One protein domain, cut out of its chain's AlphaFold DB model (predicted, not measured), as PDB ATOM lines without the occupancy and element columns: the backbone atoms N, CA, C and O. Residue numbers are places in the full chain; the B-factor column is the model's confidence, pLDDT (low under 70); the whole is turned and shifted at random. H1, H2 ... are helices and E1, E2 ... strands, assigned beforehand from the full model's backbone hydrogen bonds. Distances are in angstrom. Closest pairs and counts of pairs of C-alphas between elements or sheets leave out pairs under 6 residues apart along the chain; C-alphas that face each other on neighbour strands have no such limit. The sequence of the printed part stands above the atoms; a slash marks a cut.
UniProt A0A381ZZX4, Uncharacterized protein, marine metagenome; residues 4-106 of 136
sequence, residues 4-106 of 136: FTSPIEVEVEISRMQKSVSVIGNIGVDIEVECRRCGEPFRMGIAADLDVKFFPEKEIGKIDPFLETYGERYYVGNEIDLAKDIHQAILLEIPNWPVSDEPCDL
ATOM      1  N   PHE A   4      46.272   3.228  45.112       91.44
ATOM      2  CA  PHE A   4      45.099   4.096  44.985       91.44
ATOM      3  C   PHE A   4      45.142   5.194  46.049       91.44
ATOM      4  O   PHE A   4      45.252   4.897  47.241       91.44
ATOM      5  N   THR A   5      45.072   6.454  45.626       93.56
ATOM      6  CA  THR A   5      45.215   7.621  46.517       93.56
ATOM      7  C   THR A   5      43.908   8.363  46.776       93.56
ATOM      8  O   THR A   5      43.837   9.143  47.727       93.56
ATOM      9  N   SER A   6      42.868   8.082  45.991       92.94
ATOM     10  CA  SER A   6      41.514   8.599  46.176       92.94
ATOM     11  C   SER A   6      40.466   7.476  46.102       92.94
ATOM     12  O   SER A   6      40.761   6.377  45.618       92.94
ATOM     13  N   PRO A   7      39.247   7.703  46.631       93.75
ATOM     14  CA  PRO A   7      38.109   6.828  46.373       93.75
ATOM     15  C   PRO A   7      37.815   6.741  44.871       93.75
ATOM     16  O   PRO A   7      37.975   7.722  44.154       93.75
ATOM     17  N   ILE A   8      37.350   5.578  44.410       94.00
ATOM     18  CA  ILE A   8      36.915   5.401  43.022       94.00
ATOM     19  C   ILE A   8      35.541   6.057  42.866       94.00
ATOM     20  O   ILE A   8      34.581   5.653  43.528       94.00
ATOM     21  N   GLU A   9      35.449   7.050  41.988       95.62
ATOM     22  CA  GLU A   9      34.198   7.702  41.611       95.62
ATOM     23  C   GLU A   9      33.620   7.007  40.378       95.62
ATOM     24  O   GLU A   9      34.329   6.761  39.404       95.62
ATOM     25  N   VAL A  10      32.338   6.644  40.432       94.31
ATOM     26  CA  VAL A  10      31.669   5.895  39.363       94.31
ATOM     27  C   VAL A  10      30.300   6.502  39.104       94.31
ATOM     28  O   VAL A  10      29.455   6.542  40.001       94.31
ATOM     29  N   GLU A  11      30.067   6.927  37.868       95.94
ATOM     30  CA  GLU A  11      28.760   7.369  37.386       95.94
ATOM     31  C   GLU A  11      28.288   6.408  36.299       95.94
ATOM     32  O   GLU A  11      28.978   6.214  35.302       95.94
ATOM     33  N   VAL A  12      27.127   5.781  36.498       94.56
ATOM     34  CA  VAL A  12      26.592   4.760  35.588       94.56
ATOM     35  C   VAL A  12      25.139   5.023  35.219       94.56
ATOM     36  O   VAL A  12      24.300   5.340  36.060       94.56
ATOM     37  N   GLU A  13      24.833   4.787  33.951       95.81
ATOM     38  CA  GLU A  13      23.497   4.646  33.405       95.81
ATOM     39  C   GLU A  13      23.190   3.158  33.191       95.81
ATOM     40  O   GLU A  13      23.929   2.423  32.532       95.81
ATOM     41  N   ILE A  14      22.070   2.707  33.756       93.88
ATOM     42  CA  ILE A  14      21.622   1.319  33.655       93.88
ATOM     43  C   ILE A  14      20.356   1.274  32.809       93.88
ATOM     44  O   ILE A  14      19.337   1.870  33.162       93.88
ATOM     45  N   SER A  15      20.387   0.504  31.724       94.00
ATOM     46  CA  SER A  15      19.229   0.285  30.857       94.00
ATOM     47  C   SER A  15      18.888  -1.198  30.755       94.00
ATOM     48  O   SER A  15      19.752  -2.063  30.610       94.00
ATOM     49  N   ARG A  16      17.596  -1.533  30.839       91.19
ATOM     50  CA  ARG A  16      17.121  -2.917  30.713       91.19
ATOM     51  C   ARG A  16      16.433  -3.120  29.373       91.19
ATOM     52  O   ARG A  16      15.427  -2.477  29.082       91.19
ATOM     53  N   MET A  17      16.926  -4.078  28.594       87.81
ATOM     54  CA  MET A  17      16.317  -4.504  27.335       87.81
ATOM     55  C   MET A  17      15.930  -5.980  27.426       87.81
ATOM     56  O   MET A  17      16.788  -6.866  27.434       87.81
ATOM     57  N   GLN A  18      14.622  -6.245  27.481       87.81
ATOM     58  CA  GLN A  18      14.056  -7.575  27.729       87.81
ATOM     59  C   GLN A  18      14.630  -8.202  29.013       87.81
ATOM     60  O   GLN A  18      14.306  -7.761  30.112       87.81
ATOM     61  N   LYS A  19      15.477  -9.230  28.877       85.25
ATOM     62  CA  LYS A  19      16.147  -9.899  29.996       85.25
ATOM     63  C   LYS A  19      17.584  -9.420  30.214       85.25
ATOM     64  O   LYS A  19      18.129  -9.688  31.279       85.25
ATOM     65  N   SER A  20      18.183  -8.733  29.242       87.69
ATOM     66  CA  SER A  20      19.543  -8.202  29.358       87.69
ATOM     67  C   SER A  20      19.562  -6.825  30.014       87.69
ATOM     68  O   SER A  20      18.608  -6.054  29.870       87.69
ATOM     69  N   VAL A  21      20.650  -6.520  30.709       91.19
ATOM     70  CA  VAL A  21      20.904  -5.223  31.337       91.19
ATOM     71  C   VAL A  21      22.198  -4.663  30.762       91.19
ATOM     72  O   VAL A  21      23.206  -5.360  30.752       91.19
ATOM     73  N   SER A  22      22.159  -3.436  30.256       92.94
ATOM     74  CA  SER A  22      23.336  -2.680  29.832       92.94
ATOM     75  C   SER A  22      23.712  -1.705  30.933       92.94
ATOM     76  O   SER A  22      22.830  -1.048  31.492       92.94
ATOM     77  N   VAL A  23      25.002  -1.605  31.218       94.56
ATOM     78  CA  VAL A  23      25.565  -0.635  32.153       94.56
ATOM     79  C   VAL A  23      26.635   0.137  31.401       94.56
ATOM     80  O   VAL A  23      27.611  -0.458  30.945       94.56
ATOM     81  N   ILE A  24      26.410   1.436  31.249       95.94
ATOM     82  CA  ILE A  24      27.342   2.365  30.609       95.94
ATOM     83  C   ILE A  24      27.738   3.396  31.655       95.94
ATOM     84  O   ILE A  24      26.870   3.872  32.380       95.94
ATOM     85  N   GLY A  25      29.009   3.749  31.770       95.69
ATOM     86  CA  GLY A  25      29.421   4.722  32.769       95.69
ATOM     87  C   GLY A  25      30.848   5.205  32.631       95.69
ATOM     88  O   GLY A  25      31.603   4.717  31.798       95.69
ATOM     89  N   ASN A  26      31.192   6.154  33.492       97.12
ATOM     90  CA  ASN A  26      32.516   6.745  33.590       97.12
ATOM     91  C   ASN A  26      33.075   6.472  34.986       97.12
ATOM     92  O   ASN A  26      32.348   6.519  35.986       97.12
ATOM     93  N   ILE A  27      34.369   6.189  35.046       97.00
ATOM     94  CA  ILE A  27      35.104   5.873  36.264       97.00
ATOM     95  C   ILE A  27      36.256   6.868  36.391       97.00
ATOM     96  O   ILE A  27      37.010   7.062  35.439       97.00
ATOM     97  N   GLY A  28      36.411   7.464  37.572       96.94
ATOM     98  CA  GLY A  28      37.518   8.354  37.912       96.94
ATOM     99  C   GLY A  28      38.252   7.881  39.162       96.94
ATOM    100  O   GLY A  28      37.623   7.524  40.161       96.94
ATOM    101  N   VAL A  29      39.585   7.864  39.121       96.62
ATOM    102  CA  VAL A  29      40.416   7.567  40.297       96.62
ATOM    103  C   VAL A  29      41.819   8.153  40.162       96.62
ATOM    104  O   VAL A  29      42.383   8.177  39.073       96.62
ATOM    105  N   ASP A  30      42.420   8.560  41.279       96.31
ATOM    106  CA  ASP A  30      43.821   8.979  41.329       96.31
ATOM    107  C   ASP A  30      44.701   7.857  41.870       96.31
ATOM    108  O   ASP A  30      44.480   7.321  42.969       96.31
ATOM    109  N   ILE A  31      45.762   7.549  41.133       94.88
ATOM    110  CA  ILE A  31      46.761   6.556  41.520       94.88
ATOM    111  C   ILE A  31      48.131   7.202  41.705       94.88
ATOM    112  O   ILE A  31      48.473   8.196  41.070       94.88
ATOM    113  N   GLU A  32      48.942   6.601  42.563       94.81
ATOM    114  CA  GLU A  32      50.369   6.867  42.672       94.81
ATOM    115  C   GLU A  32      51.136   5.722  42.017       94.81
ATOM    116  O   GLU A  32      50.932   4.545  42.340       94.81
ATOM    117  N   VAL A  33      52.004   6.078  41.075       93.44
ATOM    118  CA  VAL A  33      52.856   5.148  40.334       93.44
ATOM    119  C   VAL A  33      54.285   5.665  40.295       93.44
ATOM    120  O   VAL A  33      54.568   6.830  40.544       93.44
ATOM    121  N   GLU A  34      55.215   4.775  39.985       91.75
ATOM    122  CA  GLU A  34      56.634   5.102  39.922       91.75
ATOM    123  C   GLU A  34      57.023   5.518  38.504       91.75
ATOM    124  O   GLU A  34      56.795   4.773  37.546       91.75
ATOM    125  N   CYS A  35      57.632   6.693  38.362       91.19
ATOM    126  CA  CYS A  35      58.107   7.176  37.074       91.19
ATOM    127  C   CYS A  35      59.233   6.282  36.559       91.19
ATOM    128  O   CYS A  35      60.283   6.144  37.185       91.19
ATOM    129  N   ARG A  36      59.075   5.727  35.358       89.06
ATOM    130  CA  ARG A  36      60.103   4.878  34.739       89.06
ATOM    131  C   ARG A  36      61.396   5.620  34.379       89.06
ATOM    132  O   ARG A  36      62.392   4.967  34.081       89.06
ATOM    133  N   ARG A  37      61.389   6.960  34.364       87.94
ATOM    134  CA  ARG A  37      62.570   7.790  34.070       87.94
ATOM    135  C   ARG A  37      63.418   8.070  35.312       87.94
ATOM    136  O   ARG A  37      64.622   7.853  35.253       87.94
ATOM    137  N   CYS A  38      62.811   8.558  36.399       87.56
ATOM    138  CA  CYS A  38      63.513   8.944  37.636       87.56
ATOM    139  C   CYS A  38      63.350   7.967  38.816       87.56
ATOM    140  O   CYS A  38      64.041   8.103  39.824       87.56
ATOM    141  N   GLY A  39      62.438   6.997  38.731       87.88
ATOM    142  CA  GLY A  39      62.101   6.116  39.853       87.88
ATOM    143  C   GLY A  39      61.370   6.820  41.004       87.88
ATOM    144  O   GLY A  39      61.213   6.238  42.073       87.88
ATOM    145  N   GLU A  40      60.948   8.075  40.828       89.44
ATOM    146  CA  GLU A  40      60.203   8.811  41.849       89.44
ATOM    147  C   GLU A  40      58.696   8.546  41.719       89.44
ATOM    148  O   GLU A  40      58.187   8.427  40.595       89.44
ATOM    149  N   PRO A  41      57.973   8.414  42.847       91.50
ATOM    150  CA  PRO A  41      56.527   8.278  42.826       91.50
ATOM    151  C   PRO A  41      55.885   9.592  42.377       91.50
ATOM    152  O   PRO A  41      56.277  10.669  42.823       91.50
ATOM    153  N   PHE A  42      54.877   9.500  41.520       93.50
ATOM    154  CA  PHE A  42      54.062  10.636  41.106       93.50
ATOM    155  C   PHE A  42      52.593  10.225  41.030       93.50
ATOM    156  O   PHE A  42      52.263   9.048  40.854       93.50
ATOM    157  N   ARG A  43      51.704  11.209  41.187       94.12
ATOM    158  CA  ARG A  43      50.259  11.000  41.082       94.12
ATOM    159  C   ARG A  43      49.800  11.183  39.647       94.12
ATOM    160  O   ARG A  43      50.236  12.116  38.977       94.12
ATOM    161  N   MET A  44      48.891  10.323  39.211       93.69
ATOM    162  CA  MET A  44      48.204  10.448  37.933       93.69
ATOM    163  C   MET A  44      46.718  10.135  38.097       93.69
ATOM    164  O   MET A  44      46.350   9.205  38.817       93.69
ATOM    165  N   GLY A  45      45.882  10.911  37.412       94.94
ATOM    166  CA  GLY A  45      44.458  10.626  37.292       94.94
ATOM    167  C   GLY A  45      44.216   9.581  36.209       94.94
ATOM    168  O   GLY A  45      44.810   9.648  35.131       94.94
ATOM    169  N   ILE A  46      43.343   8.626  36.501       95.44
ATOM    170  CA  ILE A  46      42.839   7.626  35.565       95.44
ATOM    171  C   ILE A  46      41.361   7.913  35.330       95.44
ATOM    172  O   ILE A  46      40.577   7.995  36.278       95.44
ATOM    173  N   ALA A  47      41.000   8.043  34.058       96.69
ATOM    174  CA  ALA A  47      39.621   8.073  33.600       96.69
ATOM    175  C   ALA A  47      39.397   6.835  32.733       96.69
ATOM    176  O   ALA A  47      40.177   6.602  31.813       96.69
ATOM    177  N   ALA A  48      38.373   6.045  33.049       96.25
ATOM    178  CA  ALA A  48      38.043   4.828  32.320       96.25
ATOM    179  C   ALA A  48      36.550   4.785  31.994       96.25
ATOM    180  O   ALA A  48      35.717   5.167  32.819       96.25
ATOM    181  N   ASP A  49      36.224   4.246  30.826       95.94
ATOM    182  CA  ASP A  49      34.842   4.033  30.414       95.94
ATOM    183  C   ASP A  49      34.407   2.602  30.746       95.94
ATOM    184  O   ASP A  49      35.155   1.630  30.594       95.94
ATOM    185  N   LEU A  50      33.165   2.464  31.192       94.44
ATOM    186  CA  LEU A  50      32.513   1.188  31.434       94.44
ATOM    187  C   LEU A  50      31.413   1.001  30.389       94.44
ATOM    188  O   LEU A  50      30.478   1.788  30.343       94.44
ATOM    189  N   ASP A  51      31.492  -0.062  29.592       93.19
ATOM    190  CA  ASP A  51      30.397  -0.511  28.725       93.19
ATOM    191  C   ASP A  51      30.288  -2.030  28.817       93.19
ATOM    192  O   ASP A  51      31.126  -2.789  28.314       93.19
ATOM    193  N   VAL A  52      29.289  -2.483  29.569       91.38
ATOM    194  CA  VAL A  52      29.134  -3.891  29.913       91.38
ATOM    195  C   VAL A  52      27.681  -4.326  29.813       91.38
ATOM    196  O   VAL A  52      26.749  -3.614  30.189       91.38
ATOM    197  N   LYS A  53      27.477  -5.550  29.321       90.75
ATOM    198  CA  LYS A  53      26.153  -6.148  29.166       90.75
ATOM    199  C   LYS A  53      26.034  -7.429  29.977       90.75
ATOM    200  O   LYS A  53      26.841  -8.344  29.829       90.75
ATOM    201  N   PHE A  54      24.988  -7.491  30.791       89.56
ATOM    202  CA  PHE A  54      24.651  -8.621  31.641       89.56
ATOM    203  C   PHE A  54      23.426  -9.373  31.118       89.56
ATOM    204  O   PHE A  54      22.445  -8.783  30.649       89.56
ATOM    205  N   PHE A  55      23.460 -10.691  31.260       86.38
ATOM    206  CA  PHE A  55      22.382 -11.616  30.930       86.38
ATOM    207  C   PHE A  55      21.877 -12.308  32.201       86.38
ATOM    208  O   PHE A  55      22.619 -12.420  33.172       86.38
ATOM    209  N   PRO A  56      20.618 -12.766  32.249       85.62
ATOM    210  CA  PRO A  56      20.163 -13.536  33.399       85.62
ATOM    211  C   PRO A  56      20.964 -14.839  33.476       85.62
ATOM    212  O   PRO A  56      21.228 -15.459  32.439       85.62
ATOM    213  N   GLU A  57      21.318 -15.262  34.689       77.75
ATOM    214  CA  GLU A  57      21.898 -16.585  34.911       77.75
ATOM    215  C   GLU A  57      21.003 -17.660  34.260       77.75
ATOM    216  O   GLU A  57      19.784 -17.703  34.470       77.75
ATOM    217  N   LYS A  58      21.583 -18.491  33.386       66.50
ATOM    218  CA  LYS A  58      20.863 -19.630  32.802       66.50
ATOM    219  C   LYS A  58      20.732 -20.698  33.884       66.50
ATOM    220  O   LYS A  58      21.727 -21.042  34.511       66.50
ATOM    221  N   GLU A  59      19.531 -21.251  34.063       53.94
ATOM    222  CA  GLU A  59      19.322 -22.417  34.928       53.94
ATOM    223  C   GLU A  59      20.381 -23.495  34.634       53.94
ATOM    224  O   GLU A  59      20.661 -23.823  33.475       53.94
ATOM    225  N   ILE A  60      20.993 -23.982  35.715       47.06
ATOM    226  CA  ILE A  60      22.122 -24.916  35.778       47.06
ATOM    227  C   ILE A  60      21.984 -26.015  34.708       47.06
ATOM    228  O   ILE A  60      21.092 -26.858  34.781       47.06
ATOM    229  N   GLY A  61      22.871 -26.002  33.704       49.97
ATOM    230  CA  GLY A  61      22.941 -27.049  32.668       49.97
ATOM    231  C   GLY A  61      23.216 -26.584  31.233       49.97
ATOM    232  O   GLY A  61      23.429 -27.426  30.362       49.97
ATOM    233  N   LYS A  62      23.231 -25.274  30.956       49.44
ATOM    234  CA  LYS A  62      23.605 -24.709  29.639       49.44
ATOM    235  C   LYS A  62      24.584 -23.543  29.758       49.44
ATOM    236  O   LYS A  62      24.398 -22.495  29.136       49.44
ATOM    237  N   ILE A  63      25.617 -23.729  30.569       53.31
ATOM    238  CA  ILE A  63      26.840 -22.953  30.411       53.31
ATOM    239  C   ILE A  63      27.513 -23.568  29.189       53.31
ATOM    240  O   ILE A  63      28.009 -24.690  29.250       53.31
ATOM    241  N   ASP A  64      27.385 -22.908  28.042       53.75
ATOM    242  CA  ASP A  64      28.157 -23.285  26.868       53.75
ATOM    243  C   ASP A  64      29.615 -22.905  27.173       53.75
ATOM    244  O   ASP A  64      29.885 -21.712  27.338       53.75
ATOM    245  N   PRO A  65      30.552 -23.865  27.279       55.25
ATOM    246  CA  PRO A  65      31.957 -23.564  27.565       55.25
ATOM    247  C   PRO A  65      32.563 -22.599  26.536       55.25
ATOM    248  O   PRO A  65      33.514 -21.872  26.824       55.25
ATOM    249  N   PHE A  66      31.990 -22.564  25.328       51.47
ATOM    250  CA  PHE A  66      32.383 -21.623  24.293       51.47
ATOM    251  C   PHE A  66      31.991 -20.178  24.637       51.47
ATOM    252  O   PHE A  66      32.740 -19.274  24.295       51.47
ATOM    253  N   LEU A  67      30.878 -19.934  25.341       51.09
ATOM    254  CA  LEU A  67      30.398 -18.583  25.682       51.09
ATOM    255  C   LEU A  67      31.105 -17.970  26.896       51.09
ATOM    256  O   LEU A  67      31.359 -16.766  26.893       51.09
ATOM    257  N   GLU A  68      31.518 -18.775  27.882       52.06
ATOM    258  CA  GLU A  68      32.398 -18.294  28.967       52.06
ATOM    259  C   GLU A  68      33.732 -17.759  28.423       52.06
ATOM    260  O   GLU A  68      34.313 -16.832  28.984       52.06
ATOM    261  N   THR A  69      34.182 -18.280  27.279       52.94
ATOM    262  CA  THR A  69      35.415 -17.842  26.613       52.94
ATOM    263  C   THR A  69      35.301 -16.427  26.014       52.94
ATOM    264  O   THR A  69      36.325 -15.777  25.809       52.94
ATOM    265  N   TYR A  70      34.086 -15.907  25.774       55.03
ATOM    266  CA  TYR A  70      33.855 -14.585  25.158       55.03
ATOM    267  C   TYR A  70      33.478 -13.469  26.148       55.03
ATOM    268  O   TYR A  70      33.141 -12.366  25.717       55.03
ATOM    269  N   GLY A  71      33.556 -13.714  27.461       65.44
ATOM    270  CA  GLY A  71      33.351 -12.664  28.467       65.44
ATOM    271  C   GLY A  71      31.888 -12.255  28.674       65.44
ATOM    272  O   GLY A  71      31.616 -11.111  29.041       65.44
ATOM    273  N   GLU A  72      30.933 -13.164  28.443       74.25
ATOM    274  CA  GLU A  72      29.541 -12.926  28.839       74.25
ATOM    275  C   GLU A  72      29.434 -12.757  30.360       74.25
ATOM    276  O   GLU A  72      30.003 -13.531  31.131       74.25
ATOM    277  N   ARG A  73      28.667 -11.754  30.799       82.44
ATOM    278  CA  ARG A  73      28.411 -11.503  32.219       82.44
ATOM    279  C   ARG A  73      26.999 -11.904  32.588       82.44
ATOM    280  O   ARG A  73      26.056 -11.639  31.840       82.44
ATOM    281  N   TYR A  74      26.851 -12.493  33.767       85.19
ATOM    282  CA  TYR A  74      25.564 -12.936  34.282       85.19
ATOM    283  C   TYR A  74      25.196 -12.188  35.560       85.19
ATOM    284  O   TYR A  74      26.073 -11.819  36.337       85.19
ATOM    285  N   TYR A  75      23.901 -11.964  35.772       85.56
ATOM    286  CA  TYR A  75      23.366 -11.422  37.021       85.56
ATOM    287  C   TYR A  75      22.430 -12.429  37.691       85.56
ATOM    288  O   TYR A  75      21.727 -13.187  37.010       85.56
ATOM    289  N   VAL A  76      22.407 -12.409  39.025       83.00
ATOM    290  CA  VAL A  76      21.594 -13.311  39.850       83.00
ATOM    291  C   VAL A  76      20.489 -12.504  40.520       83.00
ATOM    292  O   VAL A  76      20.740 -11.544  41.247       83.00
ATOM    293  N   GLY A  77      19.235 -12.880  40.263       82.94
ATOM    294  CA  GLY A  77      18.076 -12.175  40.809       82.94
ATOM    295  C   GLY A  77      18.033 -10.706  40.372       82.94
ATOM    296  O   GLY A  77      17.787 -10.415  39.202       82.94
ATOM    297  N   ASN A  78      18.248  -9.794  41.325       82.56
ATOM    298  CA  ASN A  78      18.220  -8.342  41.121       82.56
ATOM    299  C   ASN A  78      19.563  -7.659  41.449       82.56
ATOM    300  O   ASN A  78      19.601  -6.436  41.565       82.56
ATOM    301  N   GLU A  79      20.644  -8.423  41.614       86.44
ATOM    302  CA  GLU A  79      21.967  -7.894  41.957       86.44
ATOM    303  C   GLU A  79      22.929  -8.032  40.771       86.44
ATOM    304  O   GLU A  79      22.991  -9.077  40.120       86.44
ATOM    305  N   ILE A  80      23.671  -6.959  40.488       88.19
ATOM    306  CA  ILE A  80      24.732  -6.909  39.478       88.19
ATOM    307  C   ILE A  80      26.015  -6.492  40.196       88.19
ATOM    308  O   ILE A  80      26.068  -5.412  40.780       88.19
ATOM    309  N   ASP A  81      27.039  -7.341  40.144       88.12
ATOM    310  CA  ASP A  81      28.367  -7.024  40.667       88.12
ATOM    311  C   ASP A  81      29.225  -6.395  39.562       88.12
ATOM    312  O   ASP A  81      29.584  -7.058  38.591       88.12
ATOM    313  N   LEU A  82      29.542  -5.107  39.722       91.31
ATOM    314  CA  LEU A  82      30.379  -4.334  38.800       91.31
ATOM    315  C   LEU A  82      31.849  -4.279  39.232       91.31
ATOM    316  O   LEU A  82      32.675  -3.735  38.499       91.31
ATOM    317  N   ALA A  83      32.209  -4.807  40.407       91.00
ATOM    318  CA  ALA A  83      33.530  -4.585  40.995       91.00
ATOM    319  C   ALA A  83      34.660  -5.105  40.098       91.00
ATOM    320  O   ALA A  83      35.681  -4.439  39.924       91.00
ATOM    321  N   LYS A  84      34.463  -6.279  39.486       90.12
ATOM    322  CA  LYS A  84      35.435  -6.866  38.551       90.12
ATOM    323  C   LYS A  84      35.619  -6.013  37.302       90.12
ATOM    324  O   LYS A  84      36.740  -5.869  36.828       90.12
ATOM    325  N   ASP A  85      34.534  -5.440  36.807       92.31
ATOM    326  CA  ASP A  85      34.520  -4.706  35.546       92.31
ATOM    327  C   ASP A  85      35.121  -3.324  35.702       92.31
ATOM    328  O   ASP A  85      35.942  -2.920  34.886       92.31
ATOM    329  N   ILE A  86      34.795  -2.658  36.809       93.25
ATOM    330  CA  ILE A  86      35.424  -1.406  37.221       93.25
ATOM    331  C   ILE A  86      36.927  -1.621  37.411       93.25
ATOM    332  O   ILE A  86      37.735  -0.861  36.884       93.25
ATOM    333  N   HIS A  87      37.323  -2.686  38.117       92.06
ATOM    334  CA  HIS A  87      38.737  -2.982  38.328       92.06
ATOM    335  C   HIS A  87      39.467  -3.249  37.006       92.06
ATOM    336  O   HIS A  87      40.550  -2.710  36.788       92.06
ATOM    337  N   GLN A  88      38.872  -4.034  36.106       92.81
ATOM    338  CA  GLN A  88      39.449  -4.299  34.790       92.81
ATOM    339  C   GLN A  88      39.559  -3.024  33.944       92.81
ATOM    340  O   GLN A  88      40.604  -2.815  33.334       92.81
ATOM    341  N   ALA A  89      38.523  -2.180  33.922       94.31
ATOM    342  CA  ALA A  89      38.531  -0.918  33.186       94.31
ATOM    343  C   ALA A  89      39.683  -0.015  33.657       94.31
ATOM    344  O   ALA A  89      40.498   0.408  32.847       94.31
ATOM    345  N   ILE A  90      39.837   0.169  34.972       94.31
ATOM    346  CA  ILE A  90      40.941   0.957  35.545       94.31
ATOM    347  C   ILE A  90      42.308   0.367  35.170       94.31
ATOM    348  O   ILE A  90      43.222   1.106  34.806       94.31
ATOM    349  N   LEU A  91      42.470  -0.957  35.263       92.38
ATOM    350  CA  LEU A  91      43.743  -1.620  34.959       92.38
ATOM    351  C   LEU A  91      44.180  -1.449  33.502       92.38
ATOM    352  O   LEU A  91      45.382  -1.389  33.245       92.38
ATOM    353  N   LEU A  92      43.232  -1.384  32.569       94.12
ATOM    354  CA  LEU A  92      43.520  -1.211  31.144       94.12
ATOM    355  C   LEU A  92      43.975   0.210  30.796       94.12
ATOM    356  O   LEU A  92      44.760   0.370  29.863       94.12
ATOM    357  N   GLU A  93      43.542   1.209  31.562       95.06
ATOM    358  CA  GLU A  93      43.922   2.611  31.353       95.06
ATOM    359  C   GLU A  93      45.297   2.963  31.940       95.06
ATOM    360  O   GLU A  93      45.874   4.010  31.636       95.06
ATOM    361  N   ILE A  94      45.871   2.089  32.772       92.81
ATOM    362  CA  ILE A  94      47.198   2.322  33.342       92.81
ATOM    363  C   ILE A  94      48.268   2.111  32.259       92.81
ATOM    364  O   ILE A  94      48.392   1.016  31.704       92.81
ATOM    365  N   PRO A  95      49.114   3.119  31.975       91.50
ATOM    366  CA  PRO A  95      50.125   2.999  30.941       91.50
ATOM    367  C   PRO A  95      51.194   1.979  31.335       91.50
ATOM    368  O   PRO A  95      51.723   1.987  32.446       91.50
ATOM    369  N   ASN A  96      51.624   1.168  30.367       90.12
ATOM    370  CA  ASN A  96      52.730   0.218  30.549       90.12
ATOM    371  C   ASN A  96      54.068   0.902  30.912       90.12
ATOM    372  O   ASN A  96      54.974   0.271  31.468       90.12
ATOM    373  N   TRP A  97      54.213   2.188  30.574       91.38
ATOM    374  CA  TRP A  97      55.408   2.990  30.826       91.38
ATOM    375  C   TRP A  97      55.043   4.356  31.433       91.38
ATOM    376  O   TRP A  97      55.042   5.361  30.720       91.38
ATOM    377  N   PRO A  98      54.707   4.409  32.735       91.19
ATOM    378  CA  PRO A  98      54.307   5.645  33.394       91.19
ATOM    379  C   PRO A  98      55.488   6.613  33.500       91.19
ATOM    380  O   PRO A  98      56.604   6.243  33.885       91.19
ATOM    381  N   VAL A  99      55.233   7.868  33.148       92.12
ATOM    382  CA  VAL A  99      56.212   8.954  33.146       92.12
ATOM    383  C   VAL A  99      55.545  10.191  33.728       92.12
ATOM    384  O   VAL A  99      54.449  10.537  33.303       92.12
ATOM    385  N   SER A 100      56.217  10.843  34.674       90.44
ATOM    386  CA  SER A 100      55.776  12.121  35.228       90.44
ATOM    387  C   SER A 100      55.842  13.229  34.175       90.44
ATOM    388  O   SER A 100      56.806  13.301  33.407       90.44
ATOM    389  N   ASP A 101      54.860  14.131  34.182       87.56
ATOM    390  CA  ASP A 101      54.896  15.346  33.355       87.56
ATOM    391  C   ASP A 101      55.984  16.325  33.822       87.56
ATOM    392  O   ASP A 101      56.534  17.093  33.032       87.56
ATOM    393  N   GLU A 102      56.334  16.271  35.109       86.12
ATOM    394  CA  GLU A 102      57.437  17.043  35.671       86.12
ATOM    395  C   GLU A 102      58.792  16.564  35.115       86.12
ATOM    396  O   GLU A 102      59.026  15.351  34.989       86.12
ATOM    397  N   PRO A 103      59.709  17.495  34.780       82.94
ATOM    398  CA  PRO A 103      61.016  17.151  34.240       82.94
ATOM    399  C   PRO A 103      61.827  16.366  35.273       82.94
ATOM    400  O   PRO A 103      62.154  16.863  36.345       82.94
ATOM    401  N   CYS A 104      62.181  15.135  34.919       83.50
ATOM    402  CA  CYS A 104      62.962  14.254  35.773       83.50
ATOM    403  C   CYS A 104      64.387  14.784  35.985       83.50
ATOM    404  O   CYS A 104      65.111  15.011  35.010       83.50
ATOM    405  N   ASP A 105      64.837  14.862  37.239       80.06
ATOM    406  CA  ASP A 105      66.255  15.061  37.542       80.06
ATOM    407  C   ASP A 105      67.021  13.735  37.415       80.06
ATOM    408  O   ASP A 105      67.157  12.940  38.348       80.06
ATOM    409  N   LEU A 106      67.524  13.474  36.210       68.12
ATOM    410  CA  LEU A 106      68.283  12.260  35.907       68.12
ATOM    411  C   LEU A 106      69.677  12.244  36.563       68.12
ATOM    412  O   LEU A 106      70.311  11.186  36.601       68.12
TER     413      LEU A 106
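This is residues 4 to 106 of the 136 residues of an uncharacterized protein of marine metagenome (UniProt A0A381ZZX4). A long, twisted sheet, built mainly of E1, E2 and E3 side by side, curls round one helix, H2. The short strand E4 adds to the end of E3, where a loop holding the tiny helix H1 sticks out with residues 59 to 70, and residues 94 to 106 form a tail with no named element. The printed part has 103 residues, with two named helices and four named strands in the order E1, E2, E3, H1, E4, H2; the sheet order is E1, E2, E3, E4, mixed, and the class is mixed, helices and strands. The whole is loose, with a radius of gyration of the C-alphas of 18.3 A, and its outline is a rod spanning 60 by 28 by 16 A.

Start with E1, residues 9 to 17, and E2, residues 20 to 34, an antiparallel hairpin; look at N 13 and O 24, 2.7 A apart. E2 and E3, residues 41 to 56, form the next hairpin, antiparallel, with N 25 and O 50 at 2.8 A. E1, E2 and E3 make a meander, each strand the antiparallel neighbour of the one before. E2 bends by 58 degrees at residue 30, and E3 by 56 degrees at residue 44. Pairing on E3 is staggered: residues 41 to 54 pair with E2, and 54 to 56 with E4, residues 73 to 75. E3 and E4 are parallel, their directions 68 degrees apart, with N 55 and O 73 at 2.8 A. With H1, residues 65 to 68, they form a strand-helix-strand unit, two parallel neighbour strands with a helix between; H1 is not on the sheet. H2, residues 83 to 93, is on the sheet; its closest C-alphas to E3 are Ile 90 and Ala 48, 5.8 A apart. Every O i to N i+4 pair in H2 is within hydrogen-bond range, while H1 is too short for such a pair. H1 and H2 are apart.

Find C-alpha 9 at (34.198, 7.702, 41.611); from there E1 runs 25.9 A to C-alpha 17. E2 runs 40.8 A, and E3 43.4 A, ending at C-alpha 56 at (20.163, -13.536, 33.399). H1 covers 5.5 A and E4 7.0 A. H2 runs 15.9 A to C-alpha 93 at (43.922, 2.611, 31.353).

The C-alphas farthest apart are those of Gly 61 and Asp 105, 60.6 A. The printed part has no cut, and no link between named elements is long. Look at residues 58 to 71 and residue 106 for pLDDT under 70; the mean of the printed part is 85.7.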